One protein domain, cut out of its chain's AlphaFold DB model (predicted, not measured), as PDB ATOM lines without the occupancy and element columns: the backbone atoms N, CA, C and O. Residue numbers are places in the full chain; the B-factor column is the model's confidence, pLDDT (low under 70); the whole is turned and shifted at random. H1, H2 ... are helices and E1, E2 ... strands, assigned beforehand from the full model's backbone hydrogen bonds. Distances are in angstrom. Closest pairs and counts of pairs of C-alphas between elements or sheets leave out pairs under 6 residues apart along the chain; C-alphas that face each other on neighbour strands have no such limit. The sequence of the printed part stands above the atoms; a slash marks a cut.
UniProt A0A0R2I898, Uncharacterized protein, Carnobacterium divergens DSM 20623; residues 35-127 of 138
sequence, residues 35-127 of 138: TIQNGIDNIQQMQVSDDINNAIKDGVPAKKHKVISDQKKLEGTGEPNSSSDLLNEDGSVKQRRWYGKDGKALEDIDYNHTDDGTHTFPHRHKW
ATOM      1  N   THR A  35     136.979 120.317  65.013       59.44
ATOM      2  CA  THR A  35     136.225 121.546  64.700       59.44
ATOM      3  C   THR A  35     134.878 121.266  64.024       59.44
ATOM      4  O   THR A  35     133.898 121.946  64.321       59.44
ATOM      5  N   ILE A  36     134.804 120.260  63.144       62.25
ATOM      6  CA  ILE A  36     133.553 119.878  62.467       62.25
ATOM      7  C   ILE A  36     132.624 119.162  63.451       62.25
ATOM      8  O   ILE A  36     131.431 119.453  63.466       62.25
ATOM      9  N   GLN A  37     133.170 118.299  64.317       62.97
ATOM     10  CA  GLN A  37     132.379 117.624  65.348       62.97
ATOM     11  C   GLN A  37     131.729 118.631  66.306       62.97
ATOM     12  O   GLN A  37     130.514 118.613  66.472       62.97
ATOM     13  N   ASN A  38     132.502 119.594  66.823       66.38
ATOM     14  CA  ASN A  38     131.979 120.652  67.694       66.38
ATOM     15  C   ASN A  38     130.863 121.470  67.016       66.38
ATOM     16  O   ASN A  38     129.901 121.877  67.663       66.38
ATOM     17  N   GLY A  39     130.985 121.731  65.709       70.62
ATOM     18  CA  GLY A  39     129.952 122.423  64.937       70.62
ATOM     19  C   GLY A  39     128.651 121.622  64.835       70.62
ATOM     20  O   GLY A  39     127.575 122.176  65.054       70.62
ATOM     21  N   ILE A  40     128.747 120.320  64.551       70.50
ATOM     22  CA  ILE A  40     127.590 119.419  64.450       70.50
ATOM     23  C   ILE A  40     126.904 119.260  65.812       70.50
ATOM     24  O   ILE A  40     125.679 119.365  65.886       70.50
ATOM     25  N   ASP A  41     127.674 119.089  66.886       73.50
ATOM     26  CA  ASP A  41     127.142 118.943  68.244       73.50
ATOM     27  C   ASP A  41     126.353 120.191  68.667       73.50
ATOM     28  O   ASP A  41     125.256 120.084  69.215       73.50
ATOM     29  N   ASN A  42     126.855 121.391  68.350       73.56
ATOM     30  CA  ASN A  42     126.154 122.643  68.640       73.56
ATOM     31  C   ASN A  42     124.816 122.755  67.890       73.56
ATOM     32  O   ASN A  42     123.818 123.158  68.486       73.56
ATOM     33  N   ILE A  43     124.772 122.367  66.612       75.06
ATOM     34  CA  ILE A  43     123.536 122.385  65.811       75.06
ATOM     35  C   ILE A  43     122.514 121.393  66.375       75.06
ATOM     36  O   ILE A  43     121.344 121.741  66.537       75.06
ATOM     37  N   GLN A  44     122.948 120.179  66.725       74.12
ATOM     38  CA  GLN A  44     122.070 119.178  67.333       74.12
ATOM     39  C   GLN A  44     121.509 119.662  68.672       74.12
ATOM     40  O   GLN A  44     120.317 119.512  68.927       74.12
ATOM     41  N   GLN A  45     122.334 120.296  69.508       72.50
ATOM     42  CA  GLN A  45     121.885 120.834  70.792       72.50
ATOM     43  C   GLN A  45     120.890 121.988  70.631       72.50
ATOM     44  O   GLN A  45     119.925 122.062  71.392       72.50
ATOM     45  N   MET A  46     121.075 122.858  69.632       72.25
ATOM     46  CA  MET A  46     120.097 123.901  69.306       72.25
ATOM     47  C   MET A  46     118.758 123.292  68.888       72.25
ATOM     48  O   MET A  46     117.725 123.637  69.462       72.25
ATOM     49  N   GLN A  47     118.773 122.324  67.970       81.56
ATOM     50  CA  GLN A  47     117.554 121.655  67.518       81.56
ATOM     51  C   GLN A  47     116.822 120.947  68.670       81.56
ATOM     52  O   GLN A  47     115.606 121.054  68.791       81.56
ATOM     53  N   VAL A  48     117.562 120.280  69.560       81.62
ATOM     54  CA  VAL A  48     116.996 119.636  70.754       81.62
ATOM     55  C   VAL A  48     116.383 120.662  71.715       81.62
ATOM     56  O   VAL A  48     115.345 120.389  72.321       81.62
ATOM     57  N   SER A  49     116.985 121.848  71.849       84.75
ATOM     58  CA  SER A  49     116.413 122.918  72.670       84.75
ATOM     59  C   SER A  49     115.094 123.448  72.098       84.75
ATOM     60  O   SER A  49     114.142 123.631  72.857       84.75
ATOM     61  N   ASP A  50     114.990 123.595  70.774       90.44
ATOM     62  CA  ASP A  50     113.744 123.986  70.108       90.44
ATOM     63  C   ASP A  50     112.670 122.903  70.254       90.44
ATOM     64  O   ASP A  50     111.518 123.210  70.561       90.44
ATOM     65  N   ASP A  51     113.045 121.630  70.108       92.69
ATOM     66  CA  ASP A  51     112.134 120.500  70.301       92.69
ATOM     67  C   ASP A  51     111.542 120.483  71.718       92.69
ATOM     68  O   ASP A  51     110.337 120.287  71.884       92.69
ATOM     69  N   ILE A  52     112.370 120.711  72.746       94.50
ATOM     70  CA  ILE A  52     111.907 120.779  74.137       94.50
ATOM     71  C   ILE A  52     111.017 121.995  74.375       94.50
ATOM     72  O   ILE A  52     109.956 121.855  74.983       94.50
ATOM     73  N   ASN A  53     111.400 123.170  73.876       95.06
ATOM     74  CA  ASN A  53     110.606 124.386  74.043       95.06
ATOM     75  C   ASN A  53     109.233 124.268  73.367       95.06
ATOM     76  O   ASN A  53     108.222 124.663  73.952       95.06
ATOM     77  N   ASN A  54     109.178 123.676  72.172       96.62
ATOM     78  CA  ASN A  54     107.924 123.405  71.474       96.62
ATOM     79  C   ASN A  54     107.075 122.378  72.236       96.62
ATOM     80  O   ASN A  54     105.886 122.608  72.436       96.62
ATOM     81  N   ALA A  55     107.681 121.303  72.753       97.38
ATOM     82  CA  ALA A  55     106.963 120.309  73.551       97.38
ATOM     83  C   ALA A  55     106.338 120.914  74.823       97.38
ATOM     84  O   ALA A  55     105.177 120.637  75.125       97.38
ATOM     85  N   ILE A  56     107.071 121.782  75.532       96.94
ATOM     86  CA  ILE A  56     106.560 122.517  76.701       96.94
ATOM     87  C   ILE A  56     105.375 123.397  76.296       96.94
ATOM     88  O   ILE A  56     104.303 123.312  76.908       96.94
ATOM     89  N   LYS A  57     105.553 124.211  75.248       96.44
ATOM     90  CA  LYS A  57     104.534 125.138  74.739       96.44
ATOM     91  C   LYS A  57     103.245 124.411  74.365       96.44
ATOM     92  O   LYS A  57     102.171 124.803  74.814       96.44
ATOM     93  N   ASP A  58     103.365 123.332  73.603       97.00
ATOM     94  CA  ASP A  58     102.226 122.557  73.113       97.00
ATOM     95  C   ASP A  58     101.668 121.612  74.192       97.00
ATOM     96  O   ASP A  58     100.583 121.055  74.050       97.00
ATOM     97  N   GLY A  59     102.391 121.448  75.304       96.50
ATOM     98  CA  GLY A  59     101.989 120.592  76.413       96.50
ATOM     99  C   GLY A  59     102.042 119.108  76.074       96.50
ATOM    100  O   GLY A  59     101.318 118.330  76.688       96.50
ATOM    101  N   VAL A  60     102.880 118.707  75.116       97.56
ATOM    102  CA  VAL A  60     103.027 117.331  74.611       97.56
ATOM    103  C   VAL A  60     104.316 116.674  75.130       97.56
ATOM    104  O   VAL A  60     105.224 117.374  75.587       97.56
ATOM    105  N   PRO A  61     104.448 115.335  75.084       97.94
ATOM    106  CA  PRO A  61     105.706 114.685  75.427       97.94
ATOM    107  C   PRO A  61     106.870 115.201  74.576       97.94
ATOM    108  O   PRO A  61     106.713 115.476  73.387       97.94
ATOM    109  N   ALA A  62     108.053 115.297  75.175       96.62
ATOM    110  CA  ALA A  62     109.277 115.514  74.422       96.62
ATOM    111  C   ALA A  62     109.611 114.284  73.565       96.62
ATOM    112  O   ALA A  62     109.143 113.179  73.834       96.62
ATOM    113  N   LYS A  63     110.497 114.447  72.573       94.81
ATOM    114  CA  LYS A  63     110.984 113.322  71.750       94.81
ATOM    115  C   LYS A  63     111.559 112.185  72.597       94.81
ATOM    116  O   LYS A  63     111.318 111.017  72.312       94.81
ATOM    117  N   LYS A  64     112.316 112.537  73.639       96.19
ATOM    118  CA  LYS A  64     112.736 111.605  74.682       96.19
ATOM    119  C   LYS A  64     111.703 111.627  75.792       96.19
ATOM    120  O   LYS A  64     111.560 112.642  76.474       96.19
ATOM    121  N   HIS A  65     110.998 110.524  75.972       97.75
ATOM    122  CA  HIS A  65     109.893 110.457  76.909       97.75
ATOM    123  C   HIS A  65     109.886 109.141  77.673       97.75
ATOM    124  O   HIS A  65     110.147 108.084  77.098       97.75
ATOM    125  N   LYS A  66     109.534 109.209  78.959       97.19
ATOM    126  CA  LYS A  66     109.245 108.035  79.780       97.19
ATOM    127  C   LYS A  66     107.907 108.174  80.492       97.19
ATOM    128  O   LYS A  66     107.538 109.255  80.942       97.19
ATOM    129  N   VAL A  67     107.233 107.047  80.650       97.50
ATOM    130  CA  VAL A  67     105.995 106.926  81.414       97.50
ATOM    131  C   VAL A  67     106.310 106.195  82.715       97.50
ATOM    132  O   VAL A  67     107.025 105.194  82.706       97.50
ATOM    133  N   ILE A  68     105.814 106.720  83.827       94.56
ATOM    134  CA  ILE A  68     106.038 106.223  85.183       94.56
ATOM    135  C   ILE A  68     104.669 105.977  85.820       94.56
ATOM    136  O   ILE A  68     103.798 106.841  85.762       94.56
ATOM    137  N   SER A  69     104.474 104.816  86.442       88.25
ATOM    138  CA  SER A  69     103.191 104.426  87.056       88.25
ATOM    139  C   SER A  69     103.313 103.969  88.513       88.25
ATOM    140  O   SER A  69     102.308 103.736  89.171       88.25
ATOM    141  N   ASP A  70     104.531 103.838  89.037       84.06
ATOM    142  CA  ASP A  70     104.847 103.278  90.356       84.06
ATOM    143  C   ASP A  70     105.410 104.322  91.341       84.06
ATOM    144  O   ASP A  70     105.927 103.983  92.407       84.06
ATOM    145  N   GLN A  71     105.292 105.613  91.014       87.25
ATOM    146  CA  GLN A  71     105.797 106.713  91.835       87.25
ATOM    147  C   GLN A  71     104.676 107.632  92.327       87.25
ATOM    148  O   GLN A  71     103.646 107.802  91.690       87.25
ATOM    149  N   LYS A  72     104.882 108.280  93.480       87.25
ATOM    150  CA  LYS A  72     103.916 109.264  94.010       87.25
ATOM    151  C   LYS A  72     104.021 110.635  93.337       87.25
ATOM    152  O   LYS A  72     103.048 111.387  93.342       87.25
ATOM    153  N   LYS A  73     105.205 110.969  92.826       91.56
ATOM    154  CA  LYS A  73     105.545 112.246  92.189       91.56
ATOM    155  C   LYS A  73     106.683 112.028  91.199       91.56
ATOM    156  O   LYS A  73     107.487 111.120  91.399       91.56
ATOM    157  N   LEU A  74     106.794 112.901  90.202       94.19
ATOM    158  CA  LEU A  74     108.017 112.994  89.414       94.19
ATOM    159  C   LEU A  74     109.109 113.692  90.229       94.19
ATOM    160  O   LEU A  74     108.836 114.617  91.005       94.19
ATOM    161  N   GLU A  75     110.357 113.292  90.016       95.31
ATOM    162  CA  GLU A  75     111.514 113.973  90.589       95.31
ATOM    163  C   GLU A  75     111.793 115.301  89.874       95.31
ATOM    164  O   GLU A  75     111.425 115.503  88.708       95.31
ATOM    165  N   GLY A  76     112.419 116.238  90.591       95.50
ATOM    166  CA  GLY A  76     112.833 117.528  90.027       95.50
ATOM    167  C   GLY A  76     113.963 117.388  89.003       95.50
ATOM    168  O   GLY A  76     114.163 118.269  88.177       95.50
ATOM    169  N   THR A  77     114.680 116.267  89.010       97.12
ATOM    170  CA  THR A  77     115.704 115.948  88.016       97.12
ATOM    171  C   THR A  77     115.340 114.692  87.228       97.12
ATOM    172  O   THR A  77     114.606 113.826  87.705       97.12
ATOM    173  N   GLY A  78     115.832 114.609  85.997       95.88
ATOM    174  CA  GLY A  78     115.513 113.561  85.035       95.88
ATOM    175  C   GLY A  78     116.554 113.471  83.922       95.88
ATOM    176  O   GLY A  78     117.636 114.051  84.013       95.88
ATOM    177  N   GLU A  79     116.237 112.717  82.869       96.62
ATOM    178  CA  GLU A  79     117.129 112.624  81.710       96.62
ATOM    179  C   GLU A  79     117.222 113.999  81.014       96.62
ATOM    180  O   GLU A  79     116.195 114.656  80.825       96.62
ATOM    181  N   PRO A  80     118.420 114.451  80.611       96.75
ATOM    182  CA  PRO A  80     118.572 115.677  79.840       96.75
ATOM    183  C   PRO A  80     117.725 115.720  78.568       96.75
ATOM    184  O   PRO A  80     117.703 114.759  77.793       96.75
ATOM    185  N   ASN A  81     117.109 116.876  78.317       95.94
ATOM    186  CA  ASN A  81     116.285 117.139  77.136       95.94
ATOM    187  C   ASN A  81     115.182 116.086  76.934       95.94
ATOM    188  O   ASN A  81     115.029 115.519  75.848       95.94
ATOM    189  N   SER A  82     114.436 115.796  77.997       97.56
ATOM    190  CA  SER A  82     113.389 114.775  78.001       97.56
ATOM    191  C   SER A  82     112.115 115.266  78.676       97.56
ATOM    192  O   SER A  82     112.075 116.354  79.252       97.56
ATOM    193  N   SER A  83     111.066 114.451  78.632       98.50
ATOM    194  CA  SER A  83     109.907 114.608  79.496       98.50
ATOM    195  C   SER A  83     109.542 113.306  80.193       98.50
ATOM    196  O   SER A  83     109.982 112.213  79.827       98.50
ATOM    197  N   SER A  84     108.726 113.409  81.231       98.44
ATOM    198  CA  SER A  84     108.170 112.257  81.927       98.44
ATOM    199  C   SER A  84     106.708 112.473  82.246       98.44
ATOM    200  O   SER A  84     106.340 113.568  82.664       98.44
ATOM    201  N   ASP A  85     105.918 111.420  82.079       98.38
ATOM    202  CA  ASP A  85     104.524 111.379  82.497       98.38
ATOM    203  C   ASP A  85     104.409 110.471  83.712       98.38
ATOM    204  O   ASP A  85     104.904 109.345  83.707       98.38
ATOM    205  N   LEU A  86     103.750 110.968  84.749       97.50
ATOM    206  CA  LEU A  86     103.277 110.166  85.861       97.50
ATOM    207  C   LEU A  86     101.817 109.813  85.605       97.50
ATOM    208  O   LEU A  86     101.009 110.712  85.376       97.50
ATOM    209  N   LEU A  87     101.486 108.527  85.658       96.25
ATOM    210  CA  LEU A  87     100.122 108.049  85.472       96.25
ATOM    211  C   LEU A  87      99.359 107.943  86.794       96.25
ATOM    212  O   LEU A  87      99.932 107.725  87.862       96.25
ATOM    213  N   ASN A  88      98.045 108.066  86.684       93.50
ATOM    214  CA  ASN A  88      97.087 107.586  87.664       93.50
ATOM    215  C   ASN A  88      96.931 106.062  87.574       93.50
ATOM    216  O   ASN A  88      97.359 105.428  86.609       93.50
ATOM    217  N   GLU A  89      96.259 105.477  88.567       91.75
ATOM    218  CA  GLU A  89      95.947 104.040  88.588       91.75
ATOM    219  C   GLU A  89      95.084 103.601  87.391       91.75
ATOM    220  O   GLU A  89      95.207 102.473  86.924       91.75
ATOM    221  N   ASP A  90      94.251 104.501  86.858       91.94
ATOM    222  CA  ASP A  90      93.417 104.266  85.672       91.94
ATOM    223  C   ASP A  90      94.174 104.426  84.336       91.94
ATOM    224  O   ASP A  90      93.594 104.248  83.265       91.94
ATOM    225  N   GLY A  91      95.468 104.759  84.389       93.06
ATOM    226  CA  GLY A  91      96.326 104.976  83.225       93.06
ATOM    227  C   GLY A  91      96.240 106.376  82.608       93.06
ATOM    228  O   GLY A  91      96.963 106.652  81.649       93.06
ATOM    229  N   SER A  92      95.404 107.278  83.135       94.81
ATOM    230  CA  SER A  92      95.386 108.682  82.711       94.81
ATOM    231  C   SER A  92      96.645 109.419  83.179       94.81
ATOM    232  O   SER A  92      97.236 109.083  84.205       94.81
ATOM    233  N   VAL A  93      97.087 110.442  82.437       96.31
ATOM    234  CA  VAL A  93      98.240 111.252  82.859       96.31
ATOM    235  C   VAL A  93      97.828 112.110  84.052       96.31
ATOM    236  O   VAL A  93      96.883 112.889  83.973       96.31
ATOM    237  N   LYS A  94      98.560 111.972  85.154       95.38
ATOM    238  CA  LYS A  94      98.427 112.774  86.372       95.38
ATOM    239  C   LYS A  94      99.264 114.044  86.298       95.38
ATOM    240  O   LYS A  94      98.777 115.135  86.584       95.38
ATOM    241  N   GLN A  95     100.522 113.895  85.896       97.12
ATOM    242  CA  GLN A  95     101.496 114.979  85.787       97.12
ATOM    243  C   GLN A  95     102.418 114.729  84.594       97.12
ATOM    244  O   GLN A  95     102.854 113.599  84.388       97.12
ATOM    245  N   ARG A  96     102.769 115.781  83.854       98.06
ATOM    246  CA  ARG A  96     103.824 115.775  82.832       98.06
ATOM    247  C   ARG A  96     104.906 116.766  83.218       98.06
ATOM    248  O   ARG A  96     104.581 117.904  83.513       98.06
ATOM    249  N   ARG A  97     106.181 116.386  83.164       98.38
ATOM    250  CA  ARG A  97     107.316 117.282  83.447       98.38
ATOM    251  C   ARG A  97     108.348 117.250  82.334       98.38
ATOM    252  O   ARG A  97     108.684 116.168  81.865       98.38
ATOM    253  N   TRP A  98     108.894 118.408  81.967       98.50
ATOM    254  CA  TRP A  98     110.019 118.520  81.030       98.50
ATOM    255  C   TRP A  98     111.319 118.860  81.748       98.50
ATOM    256  O   TRP A  98     111.334 119.650  82.694       98.50
ATOM    257  N   TYR A  99     112.413 118.290  81.254       98.06
ATOM    258  CA  TYR A  99     113.762 118.442  81.777       98.06
ATOM    259  C   TYR A  99     114.660 119.097  80.729       98.06
ATOM    260  O   TYR A  99     114.702 118.676  79.572       98.06
ATOM    261  N   GLY A 100     115.397 120.123  81.148       96.19
ATOM    262  CA  GLY A 100     116.347 120.834  80.303       96.19
ATOM    263  C   GLY A 100     117.618 120.034  80.029       96.19
ATOM    264  O   GLY A 100     117.771 118.882  80.439       96.19
ATOM    265  N   LYS A 101     118.575 120.670  79.351       95.50
ATOM    266  CA  LYS A 101     119.862 120.060  78.973       95.50
ATOM    267  C   LYS A 101     120.722 119.586  80.149       95.50
ATOM    268  O   LYS A 101     121.621 118.777  79.962       95.50
ATOM    269  N   ASP A 102     120.491 120.122  81.340       95.69
ATOM    270  CA  ASP A 102     121.178 119.755  82.579       95.69
ATOM    271  C   ASP A 102     120.391 118.718  83.397       95.69
ATOM    272  O   ASP A 102     120.770 118.396  84.521       95.69
ATOM    273  N   GLY A 103     119.289 118.203  82.841       97.19
ATOM    274  CA  GLY A 103     118.405 117.247  83.499       97.19
ATOM    275  C   GLY A 103     117.525 117.871  84.578       97.19
ATOM    276  O   GLY A 103     116.839 117.140  85.286       97.19
ATOM    277  N   LYS A 104     117.514 119.198  84.739       98.19
ATOM    278  CA  LYS A 104     116.653 119.873  85.712       98.19
ATOM    279  C   LYS A 104     115.282 120.176  85.125       98.19
ATOM    280  O   LYS A 104     115.168 120.527  83.953       98.19
ATOM    281  N   ALA A 105     114.247 120.059  85.949       98.00
ATOM    282  CA  ALA A 105     112.885 120.410  85.575       98.00
ATOM    283  C   ALA A 105     112.794 121.872  85.117       98.00
ATOM    284  O   ALA A 105     113.367 122.756  85.760       98.00
ATOM    285  N   LEU A 106     112.065 122.099  84.029       97.44
ATOM    286  CA  LEU A 106     111.769 123.426  83.484       97.44
ATOM    287  C   LEU A 106     110.330 123.836  83.805       97.44
ATOM    288  O   LEU A 106     110.079 124.933  84.303       97.44
ATOM    289  N   GLU A 107     109.394 122.928  83.545       97.75
ATOM    290  CA  GLU A 107     107.962 123.120  83.750       97.75
ATOM    291  C   GLU A 107     107.294 121.760  83.989       97.75
ATOM    292  O   GLU A 107     107.780 120.731  83.501       97.75
ATOM    293  N   ASP A 108     106.190 121.746  84.731       96.44
ATOM    294  CA  ASP A 108     105.248 120.631  84.739       96.44
ATOM    295  C   ASP A 108     103.806 121.077  84.492       96.44
ATOM    296  O   ASP A 108     103.428 122.190  84.840       96.44
ATOM    297  N   ILE A 109     103.026 120.198  83.857       96.06
ATOM    298  CA  ILE A 109     101.567 120.257  83.829       96.06
ATOM    299  C   ILE A 109     101.045 119.260  84.851       96.06
ATOM    300  O   ILE A 109     101.315 118.062  84.726       96.06
ATOM    301  N   ASP A 110     100.220 119.733  85.774       95.06
ATOM    302  CA  ASP A 110      99.365 118.875  86.579       95.06
ATOM    303  C   ASP A 110      97.997 118.776  85.899       95.06
ATOM    304  O   ASP A 110      97.326 119.774  85.639       95.06
ATOM    305  N   TYR A 111      97.588 117.552  85.574       94.31
ATOM    306  CA  TYR A 111      96.284 117.270  84.970       94.31
ATOM    307  C   TYR A 111      95.219 116.996  86.027       94.31
ATOM    308  O   TYR A 111      94.034 117.171  85.762       94.31
ATOM    309  N   ASN A 112      95.635 116.524  87.200       90.94
ATOM    310  CA  ASN A 112      94.784 116.331  88.362       90.94
ATOM    311  C   ASN A 112      95.643 116.135  89.617       90.94
ATOM    312  O   ASN A 112      96.668 115.451  89.595       90.94
ATOM    313  N   HIS A 113      95.184 116.693  90.731       85.38
ATOM    314  CA  HIS A 113      95.591 116.298  92.073       85.38
ATOM    315  C   HIS A 113      94.498 116.683  93.074       85.38
ATOM    316  O   HIS A 113      93.641 117.512  92.784       85.38
ATOM    317  N   THR A 114      94.518 116.082  94.262       80.31
ATOM    318  CA  THR A 114      93.690 116.541  95.381       80.31
ATOM    319  C   THR A 114      94.185 117.903  95.868       80.31
ATOM    320  O   THR A 114      95.382 118.076  96.100       80.31
ATOM    321  N   ASP A 115      93.281 118.867  96.019       76.69
ATOM    322  CA  ASP A 115      93.542 120.209  96.549       76.69
ATOM    323  C   ASP A 115      92.334 120.751  97.337       76.69
ATOM    324  O   ASP A 115      91.424 120.003  97.700       76.69
ATOM    325  N   ASP A 116      92.354 122.045  97.653       77.81
ATOM    326  CA  ASP A 116      91.251 122.774  98.285       77.81
ATOM    327  C   ASP A 116      90.141 123.195  97.295       77.81
ATOM    328  O   ASP A 116      89.215 123.913  97.675       77.81
ATOM    329  N   GLY A 117      90.204 122.731  96.041       71.44
ATOM    330  CA  GLY A 117      89.242 123.004  94.976       71.44
ATOM    331  C   GLY A 117      89.404 124.364  94.298       71.44
ATOM    332  O   GLY A 117      88.496 124.785  93.579       71.44
ATOM    333  N   THR A 118      90.505 125.082  94.538       77.69
ATOM    334  CA  THR A 118      90.689 126.451  94.028       77.69
ATOM    335  C   THR A 118      91.372 126.527  92.659       77.69
ATOM    336  O   THR A 118      91.273 127.560  91.992       77.69
ATOM    337  N   HIS A 119      92.009 125.447  92.196       76.94
ATOM    338  CA  HIS A 119      92.746 125.423  90.932       76.94
ATOM    339  C   HIS A 119      91.918 124.811  89.787       76.94
ATOM    340  O   HIS A 119      91.193 123.832  89.954       76.94
ATOM    341  N   THR A 120      92.033 125.385  88.582       86.69
ATOM    342  CA  THR A 120      91.453 124.804  87.355       86.69
ATOM    343  C   THR A 120      92.483 123.905  86.689       86.69
ATOM    344  O   THR A 120      93.598 124.343  86.441       86.69
ATOM    345  N   PHE A 121      92.114 122.669  86.362       89.69
ATOM    346  CA  PHE A 121      92.993 121.731  85.666       89.69
ATOM    347  C   PHE A 121      92.757 121.727  84.145       89.69
ATOM    348  O   PHE A 121      91.621 121.925  83.704       89.69
ATOM    349  N   PRO A 122      93.789 121.426  83.332       93.69
ATOM    350  CA  PRO A 122      95.192 121.268  83.723       93.69
ATOM    351  C   PRO A 122      95.857 122.620  84.035       93.69
ATOM    352  O   PRO A 122      95.514 123.627  83.416       93.69
ATOM    353  N   HIS A 123      96.835 122.636  84.941       92.69
ATOM    354  CA  HIS A 123      97.587 123.849  85.290       92.69
ATOM    355  C   HIS A 123      99.103 123.618  85.274       92.69
ATOM    356  O   HIS A 123      99.551 122.475  85.181       92.69
ATOM    357  N   ARG A 124      99.893 124.699  85.234       94.44
ATOM    358  CA  ARG A 124     101.290 124.689  84.760       94.44
ATOM    359  C   ARG A 124     102.238 125.359  85.740       94.44
ATOM    360  O   ARG A 124     102.319 126.582  85.776       94.44
ATOM    361  N   HIS A 125     103.109 124.570  86.356       94.88
ATOM    362  CA  HIS A 125     104.125 125.078  87.268       94.88
ATOM    363  C   HIS A 125     105.490 125.224  86.613       94.88
ATOM    364  O   HIS A 125     106.106 124.252  86.168       94.88
ATOM    365  N   LYS A 126     106.037 126.437  86.661       96.38
ATOM    366  CA  LYS A 126     107.431 126.698  86.284       96.38
ATOM    367  C   LYS A 126     108.397 126.305  87.397       96.38
ATOM    368  O   LYS A 126     108.051 126.321  88.578       96.38
ATOM    369  N   TRP A 127     109.639 126.020  87.018       97.25
ATOM    370  CA  TRP A 127     110.725 125.732  87.950       97.25
ATOM    371  C   TRP A 127     111.807 126.810  87.909       97.25
ATOM    372  O   TRP A 127     112.343 127.151  86.858       97.25
TER     373      TRP A 127
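This is residues 35 to 127 of the 138 residues of an uncharacterized protein of Carnobacterium divergens DSM 20623 (UniProt A0A0R2I898). A single twisted sheet of five strands has one long helix, H1, packed by its second half over one face, while the first residues of H1, 35 to 44, stick out past the sheet as a free arm. The long link of residues 69 to 81 passes over the other face, and the tip of a second long loop, residues 114 to 119, also stands free. The printed part has 93 residues, with one named helix and five named strands in the order H1 E1 E2 E3 E4 E5; the sheet is mixed, in the order E1 E2 E3 E4 E5, and the class is mixed, helices and strands. The whole is only just loose, close to compact, with a radius of gyration of the C-alphas of 14.9 A, and the C-alphas span 55 by 25 by 18 A, a rod in outline, with the arm of H1 at one end of its length.

The longest strand by residues is E3, residues 93 to 99, 17.1 A from first to last C-alpha. Its neighbours are E2, residues 82 to 87, 16.6 A long, and E4, residues 105 to 110, 13.6 A long. The edge strands are E1, residues 65 to 68, and E5, residues 123 to 126, which ends with C-alpha 126 at (107.431, 126.698, 86.284). H1, residues 35 to 58, measures 35.0 A from C-alpha 35 at (136.225, 121.546, 64.700) to C-alpha 58 at (102.226, 122.557, 73.113).

E2, E3, E4 and E5 form a meander, each strand the antiparallel neighbour of the one before, and E2 and E3, E3 and E4, and E4 and E5 are hairpins. Between E2 and E3 the angle of directions is 163 degrees, and N 84 and O 97 are 2.8 A apart, within hydrogen-bond range. Between E3 and E4 it is 167 degrees, with N 96 and O 109 at 2.8 A. Between E4 and E5 it is 166 degrees, with N 125 and O 108 at 2.8 A. E1 is the parallel neighbour of E2, at 26 degrees, with N 68 and O 85 at 2.8 A and N 85 and O 66 at 2.9 A. E1 is apart from E4 and E5, and E2 is apart from E5. From edge to edge the strands' lines turn by 66 degrees. H1 is on one face of this sheet, at a height of 10.2 A over the sheet; the two make two layers, a helix layer and a sheet layer. H1 lies over E3 and only just over E4, where 3 of its C-alphas fall. On the local plane its line and that of E3 stand at 29 degrees, only just along the strands. The closest C-alphas of H1 and E3 are those of Ile 56 and Trp 98, 6.8 A apart; those of H1 and E2 are Ile 52 and Ser 82, 7.3 A apart. In H1 every O i to N i+4 pair is within hydrogen-bond range.

The two C-alphas farthest apart are those of Thr 35 and Asp 116, at 56.1 A. Without the stretches that stand free, the body of 77 residues spans 36 by 25 by 19 A, with a radius of gyration of 11.7 A. The links E1 to E2 and E4 to E5 are long, with 13 and 12 residues; H1 to E1 is short, and E2 to E3 and E3 to E4 are tight. The printed part has no cut. The mean pLDDT of the printed part is 90.2, and residues 35 to 38 are under 70.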